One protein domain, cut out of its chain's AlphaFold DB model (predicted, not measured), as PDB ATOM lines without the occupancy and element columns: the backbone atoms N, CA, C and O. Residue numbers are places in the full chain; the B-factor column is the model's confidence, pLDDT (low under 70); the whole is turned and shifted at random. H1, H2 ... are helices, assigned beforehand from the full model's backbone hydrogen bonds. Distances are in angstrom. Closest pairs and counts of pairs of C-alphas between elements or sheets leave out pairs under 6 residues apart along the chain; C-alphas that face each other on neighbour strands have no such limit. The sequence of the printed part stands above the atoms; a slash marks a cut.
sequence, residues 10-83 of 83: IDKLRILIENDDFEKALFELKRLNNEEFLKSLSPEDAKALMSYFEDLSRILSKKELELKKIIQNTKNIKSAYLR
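AT A GLANCE: This is residues 10 to 83 of the 83 residues of an uncharacterized protein of Desulfurobacterium thermolithotrophum (strain DSM 11699 / BSA) (UniProt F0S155). What is the overall shape? One long helix, H4, makes the longest axis, and the short helices H1, H2 and H3 form a small head beside its first part, H1 and H2 folding back on each other as a hairpin. Residues 61 to 83, of which 61 to 81 belong to H4, stick out as a free arm. What is printed? The printed part has 74 residues with four named helices, in the order H1, H2, H3, H4, and no named strand: the class is all helix. It is extended, with a radius of gyration of the C-alphas of 17.8 A and spans of 59 by 22 by 18 A.

HOW THE PARTS SIT: What touches the longest helix? H4, residues 43 to 81, and H1, residues 10 to 18, only just touch, with 3 pairs of C-alphas within 8 A; the closest are those of Ile 10 and Leu 49, 6.7 A apart. H4 touches H1 with residues 49 to 56 alone. The two run the same way at a shallow tilt of 30 degrees. How do the others stand? H1 and H2, residues 22 to 32, form a hairpin and touch, the closest C-alphas being those of Leu 16 and Ala 25, 5.4 A apart, at a shallow tilt of 18 degrees, opposite ways. H2 and H4 are near each other, with 8 pairs of C-alphas within 10 A. H3, residues 35 to 40, is close to H4 but not clearly touching, the closest C-alphas being those of Leu 38 and Ala 46, 7.5 A apart. Are the helix backbones complete? In H1, H2, H3 and H4 every O i to N i+4 pair is within hydrogen-bond range.

IN THESE COORDINATES: Where does H4 run? It spans 57.0 A, from C-alpha 43 at (365.956, 243.598, 389.608) to C-alpha 81 at (362.467, 268.807, 440.666). How long are the others? H1 begins at C-alpha 10 at (356.360, 251.445, 394.976) and measures 12.3 A, H2 14.7 A and H3 8.6 A.

THE WHOLE: How large is it? The two C-alphas farthest apart, those of Ser 42 and Arg 83, are 59.7 A apart. Are there cuts or long links? The printed part has no cut, and the three links are tight. Where is confidence low? Residues 31 to 33, 35 and 83 have a pLDDT under 70.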
ATOM      1  N   ILE A  10     355.076 250.758 394.806       71.25
ATOM      2  CA  ILE A  10     356.360 251.445 394.976       71.25
ATOM      3  C   ILE A  10     356.202 252.969 394.837       71.25
ATOM      4  O   ILE A  10     356.709 253.713 395.673       71.25
ATOM      5  N   ASP A  11     355.430 253.450 393.854       75.44
ATOM      6  CA  ASP A  11     355.143 254.885 393.692       75.44
ATOM      7  C   ASP A  11     354.362 255.440 394.887       75.44
ATOM      8  O   ASP A  11     354.614 256.553 395.345       75.44
ATOM      9  N   LYS A  12     353.413 254.658 395.414       77.00
ATOM     10  CA  LYS A  12     352.674 255.029 396.626       77.00
ATOM     11  C   LYS A  12     353.599 255.117 397.831       77.00
ATOM     12  O   LYS A  12     353.512 256.087 398.574       77.00
ATOM     13  N   LEU A  13     354.486 254.138 398.006       76.06
ATOM     14  CA  LEU A  13     355.457 254.138 399.094       76.06
ATOM     15  C   LEU A  13     356.350 255.381 399.032       76.06
ATOM     16  O   LEU A  13     356.498 256.076 400.033       76.06
ATOM     17  N   ARG A  14     356.872 255.702 397.847       75.19
ATOM     18  CA  ARG A  14     357.693 256.893 397.621       75.19
ATOM     19  C   ARG A  14     356.977 258.174 398.052       75.19
ATOM     20  O   ARG A  14     357.535 258.949 398.819       75.19
ATOM     21  N   ILE A  15     355.732 258.370 397.613       81.25
ATOM     22  CA  ILE A  15     354.932 259.555 397.965       81.25
ATOM     23  C   ILE A  15     354.694 259.636 399.479       81.25
ATOM     24  O   ILE A  15     354.688 260.726 400.045       81.25
ATOM     25  N   LEU A  16     354.490 258.504 400.154       78.62
ATOM     26  CA  LEU A  16     354.283 258.478 401.605       78.62
ATOM     27  C   LEU A  16     355.560 258.836 402.378       78.62
ATOM     28  O   LEU A  16     355.475 259.551 403.373       78.62
ATOM     29  N   ILE A  17     356.727 258.395 401.896       74.31
ATOM     30  CA  ILE A  17     358.035 258.774 402.454       74.31
ATOM     31  C   ILE A  17     358.290 260.271 402.247       74.31
ATOM     32  O   ILE A  17     358.666 260.957 403.191       74.31
ATOM     33  N   GLU A  18     358.049 260.788 401.038       79.19
ATOM     34  CA  GLU A  18     358.240 262.209 400.705       79.19
ATOM     35  C   GLU A  18     357.326 263.140 401.526       79.19
ATOM     36  O   GLU A  18     357.710 264.267 401.820       79.19
ATOM     37  N   ASN A  19     356.137 262.671 401.925       81.25
ATOM     38  CA  ASN A  19     355.177 263.438 402.728       81.25
ATOM     39  C   ASN A  19     355.319 263.236 404.246       81.25
ATOM     40  O   ASN A  19     354.432 263.658 404.990       81.25
ATOM     41  N   ASP A  20     356.376 262.567 404.718       70.88
ATOM     42  CA  ASP A  20     356.571 262.236 406.136       70.88
ATOM     43  C   ASP A  20     355.380 261.466 406.773       70.88
ATOM     44  O   ASP A  20     355.219 261.436 407.998       70.88
ATOM     45  N   ASP A  21     354.545 260.790 405.971       80.69
ATOM     46  CA  ASP A  21     353.395 260.000 406.439       80.69
ATOM     47  C   ASP A  21     353.841 258.561 406.749       80.69
ATOM     48  O   ASP A  21     353.515 257.584 406.065       80.69
ATOM     49  N   PHE A  22     354.670 258.449 407.788       71.56
ATOM     50  CA  PHE A  22     355.356 257.205 408.147       71.56
ATOM     51  C   PHE A  22     354.412 256.096 408.597       71.56
ATOM     52  O   PHE A  22     354.715 254.925 408.389       71.56
ATOM     53  N   GLU A  23     353.281 256.430 409.213       76.50
ATOM     54  CA  GLU A  23     352.319 255.427 409.674       76.50
ATOM     55  C   GLU A  23     351.685 254.704 408.484       76.50
ATOM     56  O   GLU A  23     351.651 253.469 408.441       76.50
ATOM     57  N   LYS A  24     351.282 255.460 407.457       78.31
ATOM     58  CA  LYS A  24     350.787 254.876 406.209       78.31
ATOM     59  C   LYS A  24     351.897 254.209 405.408       78.31
ATOM     60  O   LYS A  24     351.646 253.155 404.825       78.31
ATOM     61  N   ALA A  25     353.115 254.758 405.408       75.94
ATOM     62  CA  ALA A  25     354.260 254.102 404.779       75.94
ATOM     63  C   ALA A  25     354.496 252.718 405.404       75.94
ATOM     64  O   ALA A  25     354.527 251.725 404.688       75.94
ATOM     65  N   LEU A  26     354.550 252.618 406.737       73.50
ATOM     66  CA  LEU A  26     354.702 251.353 407.466       73.50
ATOM     67  C   LEU A  26     353.559 250.367 407.188       73.50
ATOM     68  O   LEU A  26     353.796 249.161 407.078       73.50
ATOM     69  N   PHE A  27     352.328 250.861 407.060       77.94
ATOM     70  CA  PHE A  27     351.182 250.033 406.695       77.94
ATOM     71  C   PHE A  27     351.325 249.441 405.287       77.94
ATOM     72  O   PHE A  27     351.145 248.235 405.106       77.94
ATOM     73  N   GLU A  28     351.703 250.250 404.298       75.06
ATOM     74  CA  GLU A  28     351.922 249.771 402.929       75.06
ATOM     75  C   GLU A  28     353.149 248.847 402.839       75.06
ATOM     76  O   GLU A  28     353.092 247.831 402.148       75.06
ATOM     77  N   LEU A  29     354.208 249.080 403.623       73.19
ATOM     78  CA  LEU A  29     355.364 248.170 403.713       73.19
ATOM     79  C   LEU A  29     354.978 246.773 404.199       73.19
ATOM     80  O   LEU A  29     355.456 245.780 403.652       73.19
ATOM     81  N   LYS A  30     354.080 246.668 405.188       72.19
ATOM     82  CA  LYS A  30     353.570 245.361 405.641       72.19
ATOM     83  C   LYS A  30     352.859 244.601 404.525       72.19
ATOM     84  O   LYS A  30     352.906 243.377 404.506       72.19
ATOM     85  N   ARG A  31     352.222 245.314 403.592       69.44
ATOM     86  CA  ARG A  31     351.557 244.719 402.423       69.44
ATOM     87  C   ARG A  31     352.550 244.327 401.329       69.44
ATOM     88  O   ARG A  31     352.275 243.389 400.589       69.44
ATOM     89  N   LEU A  32     353.683 245.027 401.247       69.06
ATOM     90  CA  LEU A  32     354.775 244.743 400.310       69.06
ATOM     91  C   LEU A  32     355.669 243.583 400.754       69.06
ATOM     92  O   LEU A  32     356.274 242.935 399.906       69.06
ATOM     93  N   ASN A  33     355.709 243.271 402.051       68.19
ATOM     94  CA  ASN A  33     356.439 242.125 402.598       68.19
ATOM     95  C   ASN A  33     355.726 240.776 402.352       68.19
ATOM     96  O   ASN A  33     355.705 239.899 403.213       68.19
ATOM     97  N   ASN A  34     355.091 240.627 401.189       73.00
ATOM     98  CA  ASN A  34     354.582 239.353 400.706       73.00
ATOM     99  C   ASN A  34     355.682 238.705 399.852       73.00
ATOM    100  O   ASN A  34     356.124 239.299 398.867       73.00
ATOM    101  N   GLU A  35     356.126 237.499 400.210       67.69
ATOM    102  CA  GLU A  35     357.174 236.788 399.465       67.69
ATOM    103  C   GLU A  35     356.848 236.627 397.974       67.69
ATOM    104  O   GLU A  35     357.756 236.698 397.147       67.69
ATOM    105  N   GLU A  36     355.576 236.428 397.616       71.12
ATOM    106  CA  GLU A  36     355.161 236.322 396.212       71.12
ATOM    107  C   GLU A  36     355.350 237.643 395.463       71.12
ATOM    108  O   GLU A  36     355.795 237.648 394.317       71.12
ATOM    109  N   PHE A  37     355.079 238.772 396.126       74.00
ATOM    110  CA  PHE A  37     355.319 240.095 395.558       74.00
ATOM    111  C   PHE A  37     356.815 240.326 395.341       74.00
ATOM    112  O   PHE A  37     357.220 240.663 394.231       74.00
ATOM    113  N   LEU A  38     357.642 240.072 396.360       75.75
ATOM    114  CA  LEU A  38     359.094 240.260 396.281       75.75
ATOM    115  C   LEU A  38     359.738 239.394 395.188       75.75
ATOM    116  O   LEU A  38     360.619 239.870 394.478       75.75
ATOM    117  N   LYS A  39     359.263 238.155 395.007       76.94
ATOM    118  CA  LYS A  39     359.723 237.246 393.939       76.94
ATOM    119  C   LYS A  39     359.247 237.660 392.541       76.94
ATOM    120  O   LYS A  39     359.832 237.215 391.559       76.94
ATOM    121  N   SER A  40     358.210 238.495 392.444       80.06
ATOM    122  CA  SER A  40     357.696 239.023 391.170       80.06
ATOM    123  C   SER A  40     358.342 240.340 390.726       80.06
ATOM    124  O   SER A  40     358.063 240.807 389.621       80.06
ATOM    125  N   LEU A  41     359.184 240.947 391.567       77.94
ATOM    126  CA  LEU A  41     359.852 242.208 391.251       77.94
ATOM    127  C   LEU A  41     360.963 242.009 390.222       77.94
ATOM    128  O   LEU A  41     361.728 241.044 390.276       77.94
ATOM    129  N   SER A  42     361.094 242.979 389.317       85.19
ATOM    130  CA  SER A  42     362.290 243.093 388.485       85.19
ATOM    131  C   SER A  42     363.509 243.464 389.349       85.19
ATOM    132  O   SER A  42     363.348 244.049 390.426       85.19
ATOM    133  N   PRO A  43     364.745 243.168 388.907       85.56
ATOM    134  CA  PRO A  43     365.956 243.598 389.608       85.56
ATOM    135  C   PRO A  43     366.021 245.116 389.838       85.56
ATOM    136  O   PRO A  43     366.515 245.568 390.873       85.56
ATOM    137  N   GLU A  44     365.521 245.910 388.891       84.38
ATOM    138  CA  GLU A  44     365.450 247.369 388.977       84.38
ATOM    139  C   GLU A  44     364.452 247.822 390.049       84.38
ATOM    140  O   GLU A  44     364.795 248.652 390.895       84.38
ATOM    141  N   ASP A  45     363.254 247.233 390.070       80.38
ATOM    142  CA  ASP A  45     362.230 247.546 391.071       80.38
ATOM    143  C   ASP A  45     362.657 247.102 392.473       80.38
ATOM    144  O   ASP A  45     362.416 247.811 393.450       80.38
ATOM    145  N   ALA A  46     363.340 245.960 392.585       82.75
ATOM    146  CA  ALA A  46     363.891 245.475 393.846       82.75
ATOM    147  C   ALA A  46     364.969 246.422 394.395       82.75
ATOM    148  O   ALA A  46     364.963 246.727 395.589       82.75
ATOM    149  N   LYS A  47     365.856 246.946 393.535       84.88
ATOM    150  CA  LYS A  47     366.850 247.962 393.926       84.88
ATOM    151  C   LYS A  47     366.192 249.262 394.378       84.88
ATOM    152  O   LYS A  47     366.590 249.815 395.401       84.88
ATOM    153  N   ALA A  48     365.188 249.740 393.643       82.38
ATOM    154  CA  ALA A  48     364.448 250.944 394.017       82.38
ATOM    155  C   ALA A  48     363.748 250.761 395.370       82.38
ATOM    156  O   ALA A  48     363.874 251.603 396.258       82.38
ATOM    157  N   LEU A  49     363.080 249.621 395.557       81.88
ATOM    158  CA  LEU A  49     362.429 249.267 396.810       81.88
ATOM    159  C   LEU A  49     363.437 249.215 397.967       81.88
ATOM    160  O   LEU A  49     363.189 249.820 399.007       81.88
ATOM    161  N   MET A  50     364.587 248.564 397.778       84.06
ATOM    162  CA  MET A  50     365.648 248.481 398.785       84.06
ATOM    163  C   MET A  50     366.169 249.865 399.194       84.06
ATOM    164  O   MET A  50     366.273 250.136 400.388       84.06
ATOM    165  N   SER A  51     366.396 250.769 398.234       83.94
ATOM    166  CA  SER A  51     366.786 252.156 398.524       83.94
ATOM    167  C   SER A  51     365.749 252.866 399.402       83.94
ATOM    168  O   SER A  51     366.111 253.535 400.367       83.94
ATOM    169  N   TYR A  52     364.454 252.682 399.123       81.50
ATOM    170  CA  TYR A  52     363.394 253.268 399.948       81.50
ATOM    171  C   TYR A  52     363.358 252.687 401.365       81.50
ATOM    172  O   TYR A  52     363.117 253.422 402.323       81.50
ATOM    173  N   PHE A  53     363.622 251.387 401.519       80.88
ATOM    174  CA  PHE A  53     363.743 250.753 402.834       80.88
ATOM    175  C   PHE A  53     364.933 251.298 403.632       80.88
ATOM    176  O   PHE A  53     364.804 251.522 404.837       80.88
ATOM    177  N   GLU A  54     366.073 251.530 402.984       85.38
ATOM    178  CA  GLU A  54     367.257 252.103 403.630       85.38
ATOM    179  C   GLU A  54     367.009 253.541 404.098       85.38
ATOM    180  O   GLU A  54     367.308 253.870 405.252       85.38
ATOM    181  N   ASP A  55     366.389 254.373 403.259       82.81
ATOM    182  CA  ASP A  55     366.033 255.750 403.613       82.81
ATOM    183  C   ASP A  55     365.050 255.793 404.789       82.81
ATOM    184  O   ASP A  55     365.264 256.518 405.769       82.81
ATOM    185  N   LEU A  56     364.009 254.959 404.748       79.94
ATOM    186  CA  LEU A  56     363.056 254.808 405.848       79.94
ATOM    187  C   LEU A  56     363.738 254.365 407.142       79.94
ATOM    188  O   LEU A  56     363.495 254.953 408.197       79.94
ATOM    189  N   SER A  57     364.602 253.352 407.066       83.69
ATOM    190  CA  SER A  57     365.356 252.846 408.213       83.69
ATOM    191  C   SER A  57     366.198 253.956 408.845       83.69
ATOM    192  O   SER A  57     366.112 254.203 410.051       83.69
ATOM    193  N   ARG A  58     366.924 254.721 408.022       86.56
ATOM    194  CA  ARG A  58     367.745 255.849 408.474       86.56
ATOM    195  C   ARG A  58     366.919 256.928 409.173       86.56
ATOM    196  O   ARG A  58     367.332 257.433 410.223       86.56
ATOM    197  N   ILE A  59     365.766 257.293 408.614       82.75
ATOM    198  CA  ILE A  59     364.875 258.291 409.216       82.75
ATOM    199  C   ILE A  59     364.330 257.787 410.558       82.75
ATOM    200  O   ILE A  59     364.349 258.525 411.547       82.75
ATOM    201  N   LEU A  60     363.896 256.525 410.622       82.06
ATOM    202  CA  LEU A  60     363.388 255.915 411.852       82.06
ATOM    203  C   LEU A  60     364.455 255.866 412.946       82.06
ATOM    204  O   LEU A  60     364.169 256.253 414.078       82.06
ATOM    205  N   SER A  61     365.696 255.498 412.616       87.12
ATOM    206  CA  SER A  61     366.809 255.527 413.573       87.12
ATOM    207  C   SER A  61     367.061 256.932 414.127       87.12
ATOM    208  O   SER A  61     367.334 257.093 415.318       87.12
ATOM    209  N   LYS A  62     366.933 257.977 413.298       88.69
ATOM    210  CA  LYS A  62     367.066 259.364 413.765       88.69
ATOM    211  C   LYS A  62     365.946 259.739 414.742       88.69
ATOM    212  O   LYS A  62     366.238 260.274 415.813       88.69
ATOM    213  N   LYS A  63     364.692 259.412 414.410       84.88
ATOM    214  CA  LYS A  63     363.530 259.660 415.284       84.88
ATOM    215  C   LYS A  63     363.635 258.902 416.608       84.88
ATOM    216  O   LYS A  63     363.355 259.465 417.663       84.88
ATOM    217  N   GLU A  64     364.094 257.652 416.579       89.69
ATOM    218  CA  GLU A  64     364.337 256.855 417.786       89.69
ATOM    219  C   GLU A  64     365.335 257.551 418.726       89.69
ATOM    220  O   GLU A  64     365.131 257.615 419.940       89.69
ATOM    221  N   LEU A  65     366.405 258.114 418.166       92.75
ATOM    222  CA  LEU A  65     367.441 258.804 418.928       92.75
ATOM    223  C   LEU A  65     366.907 260.093 419.574       92.75
ATOM    224  O   LEU A  65     367.214 260.380 420.734       92.75
ATOM    225  N   GLU A  66     366.066 260.846 418.864       92.06
ATOM    226  CA  GLU A  66     365.372 262.022 419.406       92.06
ATOM    227  C   GLU A  66     364.411 261.645 420.544       92.06
ATOM    228  O   GLU A  66     364.449 262.264 421.612       92.06
ATOM    229  N   LEU A  67     363.627 260.576 420.382       93.00
ATOM    230  CA  LEU A  67     362.741 260.069 421.435       93.00
ATOM    231  C   LEU A  67     363.522 259.630 422.679       93.00
ATOM    232  O   LEU A  67     363.140 259.977 423.799       93.00
ATOM    233  N   LYS A  68     364.651 258.932 422.508       94.38
ATOM    234  CA  LYS A  68     365.534 258.551 423.625       94.38
ATOM    235  C   LYS A  68     366.031 259.773 424.399       94.38
ATOM    236  O   LYS A  68     366.043 259.741 425.630       94.38
ATOM    237  N   LYS A  69     366.385 260.864 423.708       95.19
ATOM    238  CA  LYS A  69     366.776 262.130 424.355       95.19
ATOM    239  C   LYS A  69     365.630 262.735 425.161       95.19
ATOM    240  O   LYS A  69     365.847 263.124 426.304       95.19
ATOM    241  N   ILE A  70     364.417 262.772 424.608       94.06
ATOM    242  CA  ILE A  70     363.232 263.284 425.316       94.06
ATOM    243  C   ILE A  70     362.969 262.465 426.585       94.06
ATOM    244  O   ILE A  70     362.833 263.035 427.663       94.06
ATOM    245  N   ILE A  71     362.981 261.131 426.486       93.81
ATOM    246  CA  ILE A  71     362.801 260.234 427.639       93.81
ATOM    247  C   ILE A  71     363.864 260.501 428.710       93.81
ATOM    248  O   ILE A  71     363.542 260.566 429.898       93.81
ATOM    249  N   GLN A  72     365.126 260.669 428.308       94.56
ATOM    250  CA  GLN A  72     366.207 260.962 429.244       94.56
ATOM    251  C   GLN A  72     366.029 262.329 429.914       94.56
ATOM    252  O   GLN A  72     366.192 262.438 431.128       94.56
ATOM    253  N   ASN A  73     365.629 263.355 429.162       94.31
ATOM    254  CA  ASN A  73     365.345 264.679 429.710       94.31
ATOM    255  C   ASN A  73     364.202 264.632 430.729       94.31
ATOM    256  O   ASN A  73     364.325 265.211 431.806       94.31
ATOM    257  N   THR A  74     363.139 263.876 430.451       93.44
ATOM    258  CA  THR A  74     362.034 263.671 431.400       93.44
ATOM    259  C   THR A  74     362.518 263.023 432.698       93.44
ATOM    260  O   THR A  74     362.136 263.464 433.783       93.44
ATOM    261  N   LYS A  75     363.398 262.014 432.617       93.69
ATOM    262  CA  LYS A  75     364.015 261.398 433.808       93.69
ATOM    263  C   LYS A  75     364.850 262.406 434.597       93.69
ATOM    264  O   LYS A  75     364.724 262.462 435.819       93.69
ATOM    265  N   ASN A  76     365.652 263.215 433.905       93.19
ATOM    266  CA  ASN A  76     366.491 264.238 434.529       93.19
ATOM    267  C   ASN A  76     365.635 265.288 435.258       93.19
ATOM    268  O   ASN A  76     365.899 265.584 436.419       93.19
ATOM    269  N   ILE A  77     364.570 265.789 434.619       92.00
ATOM    270  CA  ILE A  77     363.634 266.756 435.218       92.00
ATOM    271  C   ILE A  77     362.957 266.156 436.453       92.00
ATOM    272  O   ILE A  77     362.951 266.783 437.510       92.00
ATOM    273  N   LYS A  78     362.432 264.927 436.349       92.75
ATOM    274  CA  LYS A  78     361.783 264.249 437.480       92.75
ATOM    275  C   LYS A  78     362.741 264.099 438.663       92.75
ATOM    276  O   LYS A  78     362.363 264.398 439.788       92.75
ATOM    277  N   SER A  79     363.985 263.692 438.401       91.69
ATOM    278  CA  SER A  79     365.007 263.547 439.441       91.69
ATOM    279  C   SER A  79     365.422 264.876 440.075       91.69
ATOM    280  O   SER A  79     365.795 264.882 441.245       91.69
ATOM    281  N   ALA A  80     365.422 265.967 439.307       90.12
ATOM    282  CA  ALA A  80     365.877 267.277 439.766       90.12
ATOM    283  C   ALA A  80     364.804 268.048 440.550       90.12
ATOM    284  O   ALA A  80     365.148 268.760 441.489       90.12
ATOM    285  N   TYR A  81     363.526 267.909 440.182       85.38
ATOM    286  CA  TYR A  81     362.467 268.807 440.666       85.38
ATOM    287  C   TYR A  81     361.267 268.120 441.321       85.38
ATOM    288  O   TYR A  81     360.520 268.788 442.027       85.38
ATOM    289  N   LEU A  82     361.046 266.823 441.088       82.31
ATOM    290  CA  LEU A  82     359.811 266.131 441.486       82.31
ATOM    291  C   LEU A  82     360.086 264.943 442.421       82.31
ATOM    292  O   LEU A  82     359.484 263.883 442.251       82.31
ATOM    293  N   ARG A  83     361.038 265.106 443.349       59.19
ATOM    294  CA  ARG A  83     361.352 264.094 444.368       59.19
ATOM    295  C   ARG A  83     360.161 263.812 445.276       59.19
ATOM    296  O   ARG A  83     359.557 264.796 445.752       59.19
TER     297      ARG A  83